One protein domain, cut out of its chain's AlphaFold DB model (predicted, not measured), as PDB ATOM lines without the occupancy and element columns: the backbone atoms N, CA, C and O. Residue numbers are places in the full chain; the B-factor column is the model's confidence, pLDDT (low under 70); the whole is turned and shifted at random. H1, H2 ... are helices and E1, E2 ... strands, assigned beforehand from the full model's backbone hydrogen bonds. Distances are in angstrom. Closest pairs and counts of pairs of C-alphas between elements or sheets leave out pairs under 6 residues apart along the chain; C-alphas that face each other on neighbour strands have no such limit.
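AT A GLANCE: This is residues 595 to 712 of the 908 residues of an uncharacterized protein of Halobacteriovoraceae bacterium (UniProt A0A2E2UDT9). The long helix H4 crosses a helical hairpin, H2 and H3, with short H1 packed on H4. The strand hairpin E1-E2 makes one end of the long axis; loop 622 to 644 makes the other. The 118 printed residues, mostly helix, run H1, H2, H3, E1, E2, H4, only just loose, close to compact: radius of gyration of the C-alphas 16.6 A, spans 56 by 28 by 25 A.

HOW THE PARTS SIT: Start at H1, residues 595 to 601, which touches the hub H4, residues 682 to 712, closest at C-alphas 597 and 688, 6.5 A. H2, residues 604 to 621, touches H4 at a steep tilt of 51 degrees, closest at C-alphas 612 and 700, 5.9 A. H2 and H3, residues 645 to 662, form a hairpin, closest at C-alphas 619 and 650, 5.6 A. E1, residues 666 to 671, and E2, residues 674 to 679, are antiparallel; N 669 and O 676 are 2.9 A apart. Every O i to N i+4 pair is within hydrogen-bond range in H1 and H2, 12 of 14 in H3, 24 of 27 in H4.

IN THESE COORDINATES: Find C-alpha 595, where H1 begins, at (41.166, -18.501, -28.681). H4 runs 43.8 A to C-alpha 712 at (12.004, -23.409, -55.619).

THE WHOLE: The printed part has no cut; pLDDT is under 70 at residues 660 to 676, among others.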
ATOM      1  N   GLU A 595      41.385 -17.061 -28.901       66.50
ATOM      2  CA  GLU A 595      41.166 -18.501 -28.681       66.50
ATOM      3  C   GLU A 595      40.302 -18.760 -27.436       66.50
ATOM      4  O   GLU A 595      39.281 -19.442 -27.520       66.50
ATOM      5  N   VAL A 596      40.650 -18.155 -26.294       71.88
ATOM      6  CA  VAL A 596      39.882 -18.303 -25.045       71.88
ATOM      7  C   VAL A 596      38.467 -17.742 -25.189       71.88
ATOM      8  O   VAL A 596      37.516 -18.365 -24.724       71.88
ATOM      9  N   ALA A 597      38.292 -16.605 -25.865       77.31
ATOM     10  CA  ALA A 597      36.965 -16.045 -26.099       77.31
ATOM     11  C   ALA A 597      36.111 -16.928 -27.015       77.31
ATOM     12  O   ALA A 597      34.942 -17.159 -26.722       77.31
ATOM     13  N   LYS A 598      36.687 -17.492 -28.084       71.00
ATOM     14  CA  LYS A 598      35.988 -18.471 -28.927       71.00
ATOM     15  C   LYS A 598      35.582 -19.713 -28.139       71.00
ATOM     16  O   LYS A 598      34.467 -20.183 -28.328       71.00
ATOM     17  N   GLN A 599      36.447 -20.223 -27.260       68.00
ATOM     18  CA  GLN A 599      36.126 -21.360 -26.391       68.00
ATOM     19  C   GLN A 599      34.979 -21.018 -25.436       68.00
ATOM     20  O   GLN A 599      33.993 -21.746 -25.384       68.00
ATOM     21  N   PHE A 600      35.056 -19.863 -24.775       72.25
ATOM     22  CA  PHE A 600      33.996 -19.349 -23.908       72.25
ATOM     23  C   PHE A 600      32.652 -19.203 -24.650       72.25
ATOM     24  O   PHE A 600      31.585 -19.444 -24.087       72.25
ATOM     25  N   LEU A 601      32.692 -18.822 -25.931       71.44
ATOM     26  CA  LEU A 601      31.512 -18.590 -26.765       71.44
ATOM     27  C   LEU A 601      30.992 -19.823 -27.505       71.44
ATOM     28  O   LEU A 601      29.845 -19.819 -27.957       71.44
ATOM     29  N   ALA A 602      31.806 -20.861 -27.673       64.00
ATOM     30  CA  ALA A 602      31.449 -22.033 -28.463       64.00
ATOM     31  C   ALA A 602      30.095 -22.662 -28.070       64.00
ATOM     32  O   ALA A 602      29.316 -22.976 -28.976       64.00
ATOM     33  N   PRO A 603      29.726 -22.757 -26.781       59.00
ATOM     34  CA  PRO A 603      28.451 -23.360 -26.375       59.00
ATOM     35  C   PRO A 603      27.227 -22.511 -26.732       59.00
ATOM     36  O   PRO A 603      26.133 -23.029 -26.952       59.00
ATOM     37  N   TYR A 604      27.408 -21.195 -26.869       67.44
ATOM     38  CA  TYR A 604      26.351 -20.292 -27.322       67.44
ATOM     39  C   TYR A 604      26.006 -20.510 -28.794       67.44
ATOM     40  O   TYR A 604      24.980 -20.022 -29.263       67.44
ATOM     41  N   SER A 605      26.804 -21.285 -29.531       59.69
ATOM     42  CA  SER A 605      26.495 -21.587 -30.922       59.69
ATOM     43  C   SER A 605      25.269 -22.476 -31.138       59.69
ATOM     44  O   SER A 605      24.601 -22.297 -32.154       59.69
ATOM     45  N   ALA A 606      24.901 -23.331 -30.175       54.56
ATOM     46  CA  ALA A 606      23.642 -24.089 -30.219       54.56
ATOM     47  C   ALA A 606      22.439 -23.153 -30.127       54.56
ATOM     48  O   ALA A 606      21.500 -23.195 -30.924       54.56
ATOM     49  N   ARG A 607      22.515 -22.243 -29.150       65.25
ATOM     50  CA  ARG A 607      21.509 -21.212 -28.915       65.25
ATOM     51  C   ARG A 607      21.423 -20.246 -30.086       65.25
ATOM     52  O   ARG A 607      20.321 -19.827 -30.411       65.25
ATOM     53  N   LEU A 608      22.539 -19.965 -30.765       72.50
ATOM     54  CA  LEU A 608      22.543 -19.183 -32.001       72.50
ATOM     55  C   LEU A 608      21.694 -19.838 -33.088       72.50
ATOM     56  O   LEU A 608      20.947 -19.125 -33.746       72.50
ATOM     57  N   ASN A 609      21.761 -21.160 -33.274       71.06
ATOM     58  CA  ASN A 609      20.937 -21.827 -34.283       71.06
ATOM     59  C   ASN A 609      19.448 -21.827 -33.920       71.06
ATOM     60  O   ASN A 609      18.605 -21.495 -34.754       71.06
ATOM     61  N   GLN A 610      19.117 -22.106 -32.658       72.00
ATOM     62  CA  GLN A 610      17.737 -22.015 -32.175       72.00
ATOM     63  C   GLN A 610      17.185 -20.591 -32.274       72.00
ATOM     64  O   GLN A 610      16.062 -20.398 -32.730       72.00
ATOM     65  N   ALA A 611      17.971 -19.589 -31.885       79.44
ATOM     66  CA  ALA A 611      17.581 -18.192 -31.974       79.44
ATOM     67  C   ALA A 611      17.460 -17.732 -33.428       79.44
ATOM     68  O   ALA A 611      16.500 -17.044 -33.749       79.44
ATOM     69  N   ALA A 612      18.373 -18.150 -34.312       84.56
ATOM     70  CA  ALA A 612      18.280 -17.885 -35.744       84.56
ATOM     71  C   ALA A 612      17.011 -18.500 -36.337       84.56
ATOM     72  O   ALA A 612      16.292 -17.815 -37.048       84.56
ATOM     73  N   THR A 613      16.711 -19.759 -36.003       81.56
ATOM     74  CA  THR A 613      15.507 -20.464 -36.472       81.56
ATOM     75  C   THR A 613      14.245 -19.796 -35.939       81.56
ATOM     76  O   THR A 613      13.362 -19.450 -36.711       81.56
ATOM     77  N   LYS A 614      14.188 -19.500 -34.635       85.44
ATOM     78  CA  LYS A 614      13.056 -18.802 -34.015       85.44
ATOM     79  C   LYS A 614      12.847 -17.406 -34.608       85.44
ATOM     80  O   LYS A 614      11.712 -17.035 -34.884       85.44
ATOM     81  N   MET A 615      13.924 -16.644 -34.804       91.31
ATOM     82  CA  MET A 615      13.892 -15.332 -35.457       91.31
ATOM     83  C   MET A 615      13.394 -15.463 -36.895       91.31
ATOM     84  O   MET A 615      12.507 -14.719 -37.302       91.31
ATOM     85  N   TRP A 616      13.934 -16.423 -37.645       92.06
ATOM     86  CA  TRP A 616      13.557 -16.683 -39.027       92.06
ATOM     87  C   TRP A 616      12.075 -17.024 -39.148       92.06
ATOM     88  O   TRP A 616      11.357 -16.368 -39.897       92.06
ATOM     89  N   ASP A 617      11.606 -17.994 -38.366       89.56
ATOM     90  CA  ASP A 617      10.222 -18.457 -38.381       89.56
ATOM     91  C   ASP A 617       9.260 -17.360 -37.919       89.56
ATOM     92  O   ASP A 617       8.237 -17.131 -38.566       89.56
ATOM     93  N   SER A 618       9.613 -16.622 -36.861       92.75
ATOM     94  CA  SER A 618       8.832 -15.477 -36.381       92.75
ATOM     95  C   SER A 618       8.713 -14.403 -37.461       92.75
ATOM     96  O   SER A 618       7.603 -14.012 -37.815       92.75
ATOM     97  N   CYS A 619       9.829 -13.975 -38.055       93.38
ATOM     98  CA  CYS A 619       9.814 -12.952 -39.098       93.38
ATOM     99  C   CYS A 619       9.113 -13.417 -40.380       93.38
ATOM    100  O   CYS A 619       8.429 -12.636 -41.038       93.38
ATOM    101  N   LYS A 620       9.240 -14.697 -40.738       90.94
ATOM    102  CA  LYS A 620       8.539 -15.284 -41.885       90.94
ATOM    103  C   LYS A 620       7.031 -15.376 -41.640       90.94
ATOM    104  O   LYS A 620       6.254 -15.214 -42.580       90.94
ATOM    105  N   SER A 621       6.612 -15.588 -40.389       89.75
ATOM    106  CA  SER A 621       5.197 -15.632 -39.999       89.75
ATOM    107  C   SER A 621       4.481 -14.283 -40.117       89.75
ATOM    108  O   SER A 621       3.266 -14.265 -40.296       89.75
ATOM    109  N   GLU A 622       5.212 -13.157 -40.136       89.00
ATOM    110  CA  GLU A 622       4.636 -11.834 -40.432       89.00
ATOM    111  C   GLU A 622       4.114 -11.710 -41.876       89.00
ATOM    112  O   GLU A 622       3.478 -10.712 -42.239       89.00
ATOM    113  N   GLY A 623       4.380 -12.709 -42.716       85.25
ATOM    114  CA  GLY A 623       3.915 -12.772 -44.089       85.25
ATOM    115  C   GLY A 623       4.722 -11.893 -45.039       85.25
ATOM    116  O   GLY A 623       5.737 -11.286 -44.695       85.25
ATOM    117  N   ARG A 624       4.264 -11.851 -46.287       85.06
ATOM    118  CA  ARG A 624       4.921 -11.141 -47.381       85.06
ATOM    119  C   ARG A 624       4.244  -9.797 -47.627       85.06
ATOM    120  O   ARG A 624       3.024  -9.728 -47.704       85.06
ATOM    121  N   ASP A 625       5.042  -8.760 -47.859       83.56
ATOM    122  CA  ASP A 625       4.565  -7.505 -48.445       83.56
ATOM    123  C   ASP A 625       5.547  -7.053 -49.533       83.56
ATOM    124  O   ASP A 625       6.750  -6.932 -49.296       83.56
ATOM    125  N   SER A 626       5.056  -6.881 -50.762       75.50
ATOM    126  CA  SER A 626       5.865  -6.434 -51.903       75.50
ATOM    127  C   SER A 626       6.064  -4.919 -51.960       75.50
ATOM    128  O   SER A 626       6.882  -4.463 -52.753       75.50
ATOM    129  N   ASN A 627       5.338  -4.149 -51.144       85.12
ATOM    130  CA  ASN A 627       5.393  -2.686 -51.133       85.12
ATOM    131  C   ASN A 627       6.401  -2.136 -50.108       85.12
ATOM    132  O   ASN A 627       6.748  -0.955 -50.157       85.12
ATOM    133  N   VAL A 628       6.886  -2.982 -49.193       88.31
ATOM    134  CA  VAL A 628       7.893  -2.615 -48.187       88.31
ATOM    135  C   VAL A 628       9.254  -2.398 -48.854       88.31
ATOM    136  O   VAL A 628       9.690  -3.197 -49.684       88.31
ATOM    137  N   LYS A 629       9.938  -1.313 -48.480       91.12
ATOM    138  CA  LYS A 629      11.313  -1.004 -48.907       91.12
ATOM    139  C   LYS A 629      12.321  -1.499 -47.870       91.12
ATOM    140  O   LYS A 629      11.970  -1.671 -46.711       91.12
ATOM    141  N   LEU A 630      13.564  -1.731 -48.290       90.19
ATOM    142  CA  LEU A 630      14.649  -2.129 -47.387       90.19
ATOM    143  C   LEU A 630      15.076  -0.967 -46.480       90.19
ATOM    144  O   LEU A 630      15.274   0.147 -46.969       90.19
ATOM    145  N   ASP A 631      15.276  -1.263 -45.195       89.38
ATOM    146  CA  ASP A 631      15.767  -0.312 -44.193       89.38
ATOM    147  C   ASP A 631      17.301  -0.408 -44.090       89.38
ATOM    148  O   ASP A 631      17.842  -1.477 -43.816       89.38
ATOM    149  N   PHE A 632      18.027   0.691 -44.324       84.00
ATOM    150  CA  PHE A 632      19.498   0.724 -44.273       84.00
ATOM    151  C   PHE A 632      20.015   1.405 -42.992       84.00
ATOM    152  O   PHE A 632      19.386   2.362 -42.535       84.00
ATOM    153  N   PRO A 633      21.190   1.006 -42.457       84.81
ATOM    154  CA  PRO A 633      22.106  -0.030 -42.956       84.81
ATOM    155  C   PRO A 633      21.651  -1.466 -42.639       84.81
ATOM    156  O   PRO A 633      21.013  -1.714 -41.623       84.81
ATOM    157  N   LEU A 634      22.027  -2.419 -43.502       82.88
ATOM    158  CA  LEU A 634      21.699  -3.843 -43.354       82.88
ATOM    159  C   LEU A 634      22.907  -4.633 -42.840       82.88
ATOM    160  O   LEU A 634      23.961  -4.624 -43.475       82.88
ATOM    161  N   ALA A 635      22.730  -5.377 -41.747       84.88
ATOM    162  CA  ALA A 635      23.684  -6.395 -41.300       84.88
ATOM    163  C   ALA A 635      23.434  -7.743 -42.005       84.88
ATOM    164  O   ALA A 635      24.372  -8.421 -42.419       84.88
ATOM    165  N   PHE A 636      22.163  -8.109 -42.203       88.06
ATOM    166  CA  PHE A 636      21.732  -9.247 -43.015       88.06
ATOM    167  C   PHE A 636      21.076  -8.750 -44.308       88.06
ATOM    168  O   PHE A 636      20.048  -8.084 -44.267       88.06
ATOM    169  N   SER A 637      21.643  -9.089 -45.465       84.12
ATOM    170  CA  SER A 637      21.142  -8.642 -46.776       84.12
ATOM    171  C   SER A 637      20.446  -9.732 -47.597       84.12
ATOM    172  O   SER A 637      19.951  -9.449 -48.683       84.12
ATOM    173  N   GLY A 638      20.441 -10.986 -47.128       76.81
ATOM    174  CA  GLY A 638      20.024 -12.143 -47.933       76.81
ATOM    175  C   GLY A 638      21.083 -12.642 -48.933       76.81
ATOM    176  O   GLY A 638      20.843 -13.579 -49.700       76.81
ATOM    177  N   GLY A 639      22.283 -12.050 -48.921       76.81
ATOM    178  CA  GLY A 639      23.426 -12.516 -49.703       76.81
ATOM    179  C   GLY A 639      23.176 -12.471 -51.213       76.81
ATOM    180  O   GLY A 639      22.994 -11.405 -51.791       76.81
ATOM    181  N   ARG A 640      23.221 -13.639 -51.870       77.38
ATOM    182  CA  ARG A 640      23.060 -13.777 -53.335       77.38
ATOM    183  C   ARG A 640      21.615 -13.967 -53.802       77.38
ATOM    184  O   ARG A 640      21.378 -14.030 -55.007       77.38
ATOM    185  N   TYR A 641      20.682 -14.165 -52.876       81.69
ATOM    186  CA  TYR A 641      19.289 -14.446 -53.200       81.69
ATOM    187  C   TYR A 641      18.458 -13.179 -53.065       81.69
ATOM    188  O   TYR A 641      18.734 -12.324 -52.228       81.69
ATOM    189  N   PHE A 642      17.407 -13.079 -53.875       86.69
ATOM    190  CA  PHE A 642      16.345 -12.143 -53.554       86.69
ATOM    191  C   PHE A 642      15.648 -12.638 -52.285       86.69
ATOM    192  O   PHE A 642      15.318 -13.817 -52.183       86.69
ATOM    193  N   VAL A 643      15.412 -11.737 -51.339       89.94
ATOM    194  CA  VAL A 643      14.620 -11.997 -50.137       89.94
ATOM    195  C   VAL A 643      13.628 -10.856 -49.998       89.94
ATOM    196  O   VAL A 643      13.984  -9.696 -50.207       89.94
ATOM    197  N   ASN A 644      12.374 -11.175 -49.686       91.06
ATOM    198  CA  ASN A 644      11.339 -10.166 -49.510       91.06
ATOM    199  C   ASN A 644      11.782  -9.096 -48.479       91.06
ATOM    200  O   ASN A 644      12.204  -9.467 -47.380       91.06
ATOM    201  N   PRO A 645      11.663  -7.788 -48.792       91.06
ATOM    202  CA  PRO A 645      12.150  -6.722 -47.914       91.06
ATOM    203  C   PRO A 645      11.571  -6.743 -46.498       91.06
ATOM    204  O   PRO A 645      12.298  -6.463 -45.551       91.06
ATOM    205  N   LYS A 646      10.300  -7.135 -46.325       92.56
ATOM    206  CA  LYS A 646       9.671  -7.230 -44.999       92.56
ATOM    207  C   LYS A 646      10.388  -8.246 -44.103       92.56
ATOM    208  O   LYS A 646      10.706  -7.932 -42.960       92.56
ATOM    209  N   LEU A 647      10.714  -9.422 -44.651       92.94
ATOM    210  CA  LEU A 647      11.478 -10.458 -43.948       92.94
ATOM    211  C   LEU A 647      12.883  -9.961 -43.580       92.94
ATOM    212  O   LEU A 647      13.322 -10.131 -42.445       92.94
ATOM    213  N   VAL A 648      13.572  -9.301 -44.518       92.88
ATOM    214  CA  VAL A 648      14.914  -8.748 -44.277       92.88
ATOM    215  C   VAL A 648      14.888  -7.692 -43.169       92.88
ATOM    216  O   VAL A 648      15.709  -7.756 -42.253       92.88
ATOM    217  N   ASN A 649      13.944  -6.751 -43.207       94.06
ATOM    218  CA  ASN A 649      13.849  -5.693 -42.200       94.06
ATOM    219  C   ASN A 649      13.502  -6.257 -40.814       94.06
ATOM    220  O   ASN A 649      14.079  -5.813 -39.823       94.06
ATOM    221  N   CYS A 650      12.608  -7.252 -40.733       94.50
ATOM    222  CA  CYS A 650      12.296  -7.921 -39.467       94.50
ATOM    223  C   CYS A 650      13.539  -8.588 -38.865       94.50
ATOM    224  O   CYS A 650      13.878  -8.323 -37.713       94.50
ATOM    225  N   ILE A 651      14.277  -9.370 -39.666       93.81
ATOM    226  CA  ILE A 651      15.509 -10.032 -39.211       93.81
ATOM    227  C   ILE A 651      16.506  -8.993 -38.692       93.81
ATOM    228  O   ILE A 651      17.019  -9.144 -37.588       93.81
ATOM    229  N   ASN A 652      16.751  -7.910 -39.439       91.50
ATOM    230  CA  ASN A 652      17.711  -6.886 -39.019       91.50
ATOM    231  C   ASN A 652      17.299  -6.158 -37.733       91.50
ATOM    232  O   ASN A 652      18.166  -5.824 -36.933       91.50
ATOM    233  N   ARG A 653      15.998  -5.960 -37.498       91.75
ATOM    234  CA  ARG A 653      15.483  -5.377 -36.250       91.75
ATOM    235  C   ARG A 653      15.677  -6.308 -35.051       91.75
ATOM    236  O   ARG A 653      15.957  -5.847 -33.948       91.75
ATOM    237  N   GLU A 654      15.529  -7.613 -35.268       90.19
ATOM    238  CA  GLU A 654      15.647  -8.633 -34.224       90.19
ATOM    239  C   GLU A 654      17.097  -9.054 -33.937       90.19
ATOM    240  O   GLU A 654      17.350  -9.592 -32.856       90.19
ATOM    241  N   LEU A 655      18.043  -8.809 -34.859       86.75
ATOM    242  CA  LEU A 655      19.449  -9.230 -34.755       86.75
ATOM    243  C   LEU A 655      20.079  -8.810 -33.426       86.75
ATOM    244  O   LEU A 655      20.460  -9.676 -32.639       86.75
ATOM    245  N   ASP A 656      20.147  -7.508 -33.148       78.25
ATOM    246  CA  ASP A 656      20.839  -7.002 -31.959       78.25
ATOM    247  C   ASP A 656      20.172  -7.484 -30.673       78.25
ATOM    248  O   ASP A 656      20.854  -7.932 -29.755       78.25
ATOM    249  N   SER A 657      18.834  -7.479 -30.616       80.75
ATOM    250  CA  SER A 657      18.105  -7.935 -29.428       80.75
ATOM    251  C   SER A 657      18.273  -9.438 -29.189       80.75
ATOM    252  O   SER A 657      18.400  -9.872 -28.045       80.75
ATOM    253  N   SER A 658      18.326 -10.237 -30.257       79.25
ATOM    254  CA  SER A 658      18.534 -11.680 -30.178       79.25
ATOM    255  C   SER A 658      19.958 -12.004 -29.761       79.25
ATOM    256  O   SER A 658      20.147 -12.832 -28.873       79.25
ATOM    257  N   ILE A 659      20.956 -11.323 -30.333       72.38
ATOM    258  CA  ILE A 659      22.347 -11.471 -29.903       72.38
ATOM    259  C   ILE A 659      22.477 -11.019 -28.440       72.38
ATOM    260  O   ILE A 659      23.082 -11.738 -27.656       72.38
ATOM    261  N   TYR A 660      21.856  -9.908 -28.027       69.56
ATOM    262  CA  TYR A 660      21.931  -9.408 -26.649       69.56
ATOM    263  C   TYR A 660      21.239 -10.332 -25.634       69.56
ATOM    264  O   TYR A 660      21.799 -10.598 -24.574       69.56
ATOM    265  N   LYS A 661      20.068 -10.895 -25.974       68.25
ATOM    266  CA  LYS A 661      19.375 -11.924 -25.167       68.25
ATOM    267  C   LYS A 661      20.184 -13.218 -25.072       68.25
ATOM    268  O   LYS A 661      20.175 -13.871 -24.035       68.25
ATOM    269  N   MET A 662      20.896 -13.587 -26.137       63.72
ATOM    270  CA  MET A 662      21.878 -14.675 -26.098       63.72
ATOM    271  C   MET A 662      23.119 -14.299 -25.283       63.72
ATOM    272  O   MET A 662      23.796 -15.187 -24.770       63.72
ATOM    273  N   ALA A 663      23.399 -12.999 -25.164       53.22
ATOM    274  CA  ALA A 663      24.599 -12.446 -24.573       53.22
ATOM    275  C   ALA A 663      24.454 -11.952 -23.128       53.22
ATOM    276  O   ALA A 663      25.302 -11.182 -22.664       53.22
ATOM    277  N   GLU A 664      23.497 -12.476 -22.357       56.81
ATOM    278  CA  GLU A 664      23.764 -12.727 -20.934       56.81
ATOM    279  C   GLU A 664      24.858 -13.808 -20.832       56.81
ATOM    280  O   GLU A 664      24.613 -14.943 -20.432       56.81
ATOM    281  N   LEU A 665      26.066 -13.452 -21.287       61.72
ATOM    282  CA  LEU A 665      27.248 -14.293 -21.411       61.72
ATOM    283  C   LEU A 665      27.766 -14.600 -20.010       61.72
ATOM    284  O   LEU A 665      28.676 -13.950 -19.494       61.72
ATOM    285  N   LYS A 666      27.103 -15.561 -19.383       63.00
ATOM    286  CA  LYS A 666      27.434 -16.123 -18.087       63.00
ATOM    287  C   LYS A 666      27.922 -17.537 -18.341       63.00
ATOM    288  O   LYS A 666      27.148 -18.399 -18.752       63.00
ATOM    289  N   ALA A 667      29.212 -17.785 -18.167       59.34
ATOM    290  CA  ALA A 667      29.667 -19.165 -18.044       59.34
ATOM    291  C   ALA A 667      29.471 -19.599 -16.593       59.34
ATOM    292  O   ALA A 667      29.626 -18.789 -15.681       59.34
ATOM    293  N   PHE A 668      29.144 -20.866 -16.378       61.50
ATOM    294  CA  PHE A 668      29.034 -21.425 -15.041       61.50
ATOM    295  C   PHE A 668      29.980 -22.606 -14.910       61.50
ATOM    296  O   PHE A 668      30.045 -23.441 -15.809       61.50
ATOM    297  N   HIS A 669      30.680 -22.683 -13.784       56.19
ATOM    298  CA  HIS A 669      31.375 -23.896 -13.366       56.19
ATOM    299  C   HIS A 669      30.683 -24.444 -12.132       56.19
ATOM    300  O   HIS A 669      30.502 -23.723 -11.150       56.19
ATOM    301  N   ARG A 670      30.278 -25.713 -12.190       54.28
ATOM    302  CA  ARG A 670      29.741 -26.414 -11.029       54.28
ATOM    303  C   ARG A 670      30.889 -27.145 -10.349       54.28
ATOM    304  O   ARG A 670      31.464 -28.060 -10.929       54.28
ATOM    305  N   VAL A 671      31.224 -26.717  -9.139       52.94
ATOM    306  CA  VAL A 671      32.231 -27.362  -8.297       52.94
ATOM    307  C   VAL A 671      31.485 -27.888  -7.079       52.94
ATOM    308  O   VAL A 671      30.987 -27.107  -6.272       52.94
ATOM    309  N   ASN A 672      31.367 -29.212  -6.961       61.03
ATOM    310  CA  ASN A 672      30.487 -29.858  -5.980       61.03
ATOM    311  C   ASN A 672      29.019 -29.379  -6.141       61.03
ATOM    312  O   ASN A 672      28.469 -29.425  -7.246       61.03
ATOM    313  N   ASP A 673      28.384 -28.911  -5.063       55.12
ATOM    314  CA  ASP A 673      27.025 -28.344  -5.067       55.12
ATOM    315  C   ASP A 673      26.976 -26.819  -5.279       55.12
ATOM    316  O   ASP A 673      25.890 -26.241  -5.324       55.12
ATOM    317  N   GLU A 674      28.121 -26.154  -5.468       54.09
ATOM    318  CA  GLU A 674      28.183 -24.709  -5.705       54.09
ATOM    319  C   GLU A 674      28.345 -24.373  -7.195       54.09
ATOM    320  O   GLU A 674      29.083 -25.022  -7.943       54.09
ATOM    321  N   VAL A 675      27.637 -23.330  -7.636       64.81
ATOM    322  CA  VAL A 675      27.658 -22.827  -9.016       64.81
ATOM    323  C   VAL A 675      28.389 -21.487  -9.040       64.81
ATOM    324  O   VAL A 675      27.908 -20.499  -8.490       64.81
ATOM    325  N   ILE A 676      29.548 -21.447  -9.697       69.88
ATOM    326  CA  ILE A 676      30.357 -20.235  -9.859       69.88
ATOM    327  C   ILE A 676      30.019 -19.592 -11.202       69.88
ATOM    328  O   ILE A 676      30.198 -20.216 -12.246       69.88
ATOM    329  N   GLU A 677      29.547 -18.345 -11.175       71.81
ATOM    330  CA  GLU A 677      29.147 -17.575 -12.359       71.81
ATOM    331  C   GLU A 677      30.262 -16.629 -12.837       71.81
ATOM    332  O   GLU A 677      30.790 -15.823 -12.071       71.81
ATOM    333  N   PHE A 678      30.564 -16.672 -14.136       74.19
ATOM    334  CA  PHE A 678      31.501 -15.788 -14.829       74.19
ATOM    335  C   PHE A 678      30.728 -14.879 -15.780       74.19
ATOM    336  O   PHE A 678      30.443 -15.258 -16.918       74.19
ATOM    337  N   LYS A 679      30.379 -13.682 -15.307       79.12
ATOM    338  CA  LYS A 679      29.645 -12.681 -16.084       79.12
ATOM    339  C   LYS A 679      30.613 -11.705 -16.749       79.12
ATOM    340  O   LYS A 679      31.368 -11.038 -16.050       79.12
ATOM    341  N   LEU A 680      30.554 -11.600 -18.078       77.38
ATOM    342  CA  LEU A 680      31.406 -10.672 -18.829       77.38
ATOM    343  C   LEU A 680      31.124  -9.202 -18.475       77.38
ATOM    344  O   LEU A 680      29.969  -8.783 -18.350       77.38
ATOM    345  N   GLU A 681      32.186  -8.402 -18.390       81.25
ATOM    346  CA  GLU A 681      32.091  -6.944 -18.297       81.25
ATOM    347  C   GLU A 681      31.703  -6.319 -19.648       81.25
ATOM    348  O   GLU A 681      31.880  -6.927 -20.697       81.25
ATOM    349  N   SER A 682      31.237  -5.063 -19.669       79.12
ATOM    350  CA  SER A 682      30.742  -4.411 -20.901       79.12
ATOM    351  C   SER A 682      31.732  -4.458 -22.080       79.12
ATOM    352  O   SER A 682      31.329  -4.756 -23.203       79.12
ATOM    353  N   LYS A 683      33.033  -4.226 -21.845       81.12
ATOM    354  CA  LYS A 683      34.050  -4.313 -22.911       81.12
ATOM    355  C   LYS A 683      34.296  -5.742 -23.384       81.12
ATOM    356  O   LYS A 683      34.499  -5.967 -24.575       81.12
ATOM    357  N   GLU A 684      34.272  -6.696 -22.462       84.31
ATOM    358  CA  GLU A 684      34.408  -8.119 -22.767       84.31
ATOM    359  C   GLU A 684      33.183  -8.636 -23.522       84.31
ATOM    360  O   GLU A 684      33.325  -9.438 -24.438       84.31
ATOM    361  N   GLN A 685      31.995  -8.130 -23.188       80.38
ATOM    362  CA  GLN A 685      30.754  -8.421 -23.886       80.38
ATOM    363  C   GLN A 685      30.826  -7.911 -25.326       80.38
ATOM    364  O   GLN A 685      30.591  -8.695 -26.235       80.38
ATOM    365  N   SER A 686      31.233  -6.658 -25.567       79.56
ATOM    366  CA  SER A 686      31.433  -6.142 -26.932       79.56
ATOM    367  C   SER A 686      32.444  -6.970 -27.733       79.56
ATOM    368  O   SER A 686      32.191  -7.298 -28.891       79.56
ATOM    369  N   PHE A 687      33.559  -7.357 -27.105       83.81
ATOM    370  CA  PHE A 687      34.552  -8.247 -27.709       83.81
ATOM    371  C   PHE A 687      33.976  -9.634 -28.029       83.81
ATOM    372  O   PHE A 687      34.261 -10.210 -29.071       83.81
ATOM    373  N   ALA A 688      33.137 -10.186 -27.157       79.06
ATOM    374  CA  ALA A 688      32.527 -11.491 -27.358       79.06
ATOM    375  C   ALA A 688      31.428 -11.461 -28.442       79.06
ATOM    376  O   ALA A 688      31.345 -12.343 -29.301       79.06
ATOM    377  N   LEU A 689      30.613 -10.405 -28.446       77.44
ATOM    378  CA  LEU A 689      29.540 -10.162 -29.409       77.44
ATOM    379  C   LEU A 689      30.056 -10.105 -30.851       77.44
ATOM    380  O   LEU A 689      29.386 -10.630 -31.745       77.44
ATOM    381  N   SER A 690      31.262  -9.566 -31.084       76.81
ATOM    382  CA  SER A 690      31.841  -9.516 -32.433       76.81
ATOM    383  C   SER A 690      32.068 -10.905 -33.041       76.81
ATOM    384  O   SER A 690      31.985 -11.057 -34.258       76.81
ATOM    385  N   PHE A 691      32.296 -11.941 -32.222       75.31
ATOM    386  CA  PHE A 691      32.398 -13.323 -32.709       75.31
ATOM    387  C   PHE A 691      31.022 -13.955 -32.980       75.31
ATOM    388  O   PHE A 691      30.869 -14.712 -33.943       75.31
ATOM    389  N   LEU A 692      30.012 -13.659 -32.153       77.19
ATOM    390  CA  LEU A 692      28.671 -14.248 -32.275       77.19
ATOM    391  C   LEU A 692      27.881 -13.679 -33.455       77.19
ATOM    392  O   LEU A 692      27.179 -14.434 -34.128       77.19
ATOM    393  N   GLN A 693      28.014 -12.381 -33.738       80.19
ATOM    394  CA  GLN A 693      27.294 -11.725 -34.831       80.19
ATOM    395  C   GLN A 693      27.613 -12.366 -36.187       80.19
ATOM    396  O   GLN A 693      26.701 -12.715 -36.937       80.19
ATOM    397  N   GLY A 694      28.898 -12.598 -36.481       75.88
ATOM    398  CA  GLY A 694      29.312 -13.263 -37.720       75.88
ATOM    399  C   GLY A 694      28.726 -14.672 -37.853       75.88
ATOM    400  O   GLY A 694      28.214 -15.038 -38.913       75.88
ATOM    401  N   LYS A 695      28.722 -15.442 -36.755       74.44
ATOM    402  CA  LYS A 695      28.156 -16.798 -36.730       74.44
ATOM    403  C   LYS A 695      26.632 -16.788 -36.890       74.44
ATOM    404  O   LYS A 695      26.106 -17.611 -37.633       74.44
ATOM    405  N   LEU A 696      25.924 -15.836 -36.273       81.25
ATOM    406  CA  LEU A 696      24.474 -15.682 -36.433       81.25
ATOM    407  C   LEU A 696      24.092 -15.395 -37.887       81.25
ATOM    408  O   LEU A 696      23.233 -16.073 -38.448       81.25
ATOM    409  N   LEU A 697      24.758 -14.416 -38.507       83.75
ATOM    410  CA  LEU A 697      24.516 -14.041 -39.902       83.75
ATOM    411  C   LEU A 697      24.758 -15.220 -40.843       83.75
ATOM    412  O   LEU A 697      24.015 -15.430 -41.801       83.75
ATOM    413  N   GLN A 698      25.776 -16.025 -40.561       78.12
ATOM    414  CA  GLN A 698      26.029 -17.236 -41.320       78.12
ATOM    415  C   GLN A 698      24.921 -18.281 -41.145       78.12
ATOM    416  O   GLN A 698      24.485 -18.872 -42.134       78.12
ATOM    417  N   THR A 699      24.445 -18.505 -39.920       78.25
ATOM    418  CA  THR A 699      23.337 -19.431 -39.671       78.25
ATOM    419  C   THR A 699      22.061 -18.979 -40.380       78.25
ATOM    420  O   THR A 699      21.425 -19.789 -41.049       78.25
ATOM    421  N   LEU A 700      21.741 -17.683 -40.351       85.50
ATOM    422  CA  LEU A 700      20.616 -17.116 -41.103       85.50
ATOM    423  C   LEU A 700      20.771 -17.327 -42.617       85.50
ATOM    424  O   LEU A 700      19.818 -17.715 -43.287       85.50
ATOM    425  N   ASN A 701      21.978 -17.155 -43.166       81.56
ATOM    426  CA  ASN A 701      22.250 -17.456 -44.576       81.56
ATOM    427  C   ASN A 701      22.089 -18.951 -44.908       81.56
ATOM    428  O   ASN A 701      21.624 -19.294 -45.996       81.56
ATOM    429  N   ASN A 702      22.441 -19.848 -43.983       75.94
ATOM    430  CA  ASN A 702      22.228 -21.287 -44.153       75.94
ATOM    431  C   ASN A 702      20.735 -21.643 -44.170       75.94
ATOM    432  O   ASN A 702      20.314 -22.444 -45.008       75.94
ATOM    433  N   ILE A 703      19.944 -21.042 -43.272       83.88
ATOM    434  CA  ILE A 703      18.487 -21.211 -43.244       83.88
ATOM    435  C   ILE A 703      17.888 -20.688 -44.553       83.88
ATOM    436  O   ILE A 703      17.159 -21.424 -45.215       83.88
ATOM    437  N   LEU A 704      18.281 -19.481 -44.985       87.88
ATOM    438  CA  LEU A 704      17.861 -18.893 -46.259       87.88
ATOM    439  C   LEU A 704      18.105 -19.836 -47.441       87.88
ATOM    440  O   LEU A 704      17.227 -20.009 -48.280       87.88
ATOM    441  N   GLU A 705      19.286 -20.447 -47.531       79.62
ATOM    442  CA  GLU A 705      19.602 -21.349 -48.639       79.62
ATOM    443  C   GLU A 705      18.715 -22.607 -48.636       79.62
ATOM    444  O   GLU A 705      18.217 -23.003 -49.697       79.62
ATOM    445  N   LYS A 706      18.480 -23.214 -47.463       79.75
ATOM    446  CA  LYS A 706      17.579 -24.375 -47.314       79.75
ATOM    447  C   LYS A 706      16.157 -24.012 -47.745       79.75
ATOM    448  O   LYS A 706      15.550 -24.716 -48.557       79.75
ATOM    449  N   ASP A 707      15.665 -22.884 -47.254       86.19
ATOM    450  CA  ASP A 707      14.323 -22.383 -47.528       86.19
ATOM    451  C   ASP A 707      14.126 -21.990 -48.996       86.19
ATOM    452  O   ASP A 707      13.112 -22.345 -49.595       86.19
ATOM    453  N   TYR A 708      15.112 -21.326 -49.603       87.06
ATOM    454  CA  TYR A 708      15.110 -20.983 -51.024       87.06
ATOM    455  C   TYR A 708      14.992 -22.232 -51.905       87.06
ATOM    456  O   TYR A 708      14.196 -22.267 -52.845       87.06
ATOM    457  N   LEU A 709      15.772 -23.281 -51.614       79.81
ATOM    458  CA  LEU A 709      15.732 -24.526 -52.385       79.81
ATOM    459  C   LEU A 709      14.389 -25.245 -52.231       79.81
ATOM    460  O   LEU A 709      13.821 -25.688 -53.232       79.81
ATOM    461  N   SER A 710      13.869 -25.309 -51.005       82.75
ATOM    462  CA  SER A 710      12.550 -25.873 -50.714       82.75
ATOM    463  C   SER A 710      11.438 -25.113 -51.449       82.75
ATOM    464  O   SER A 710      10.620 -25.710 -52.153       82.75
ATOM    465  N   GLU A 711      11.460 -23.777 -51.396       88.06
ATOM    466  CA  GLU A 711      10.500 -22.929 -52.099       88.06
ATOM    467  C   GLU A 711      10.593 -23.094 -53.617       88.06
ATOM    468  O   GLU A 711       9.562 -23.212 -54.276       88.06
ATOM    469  N   LYS A 712      11.801 -23.179 -54.183       84.38
ATOM    470  CA  LYS A 712      12.004 -23.409 -55.619       84.38
ATOM    471  C   LYS A 712      11.373 -24.728 -56.085       84.38
ATOM    472  O   LYS A 712      10.773 -24.761 -57.166       84.38
TER     473      LYS A 712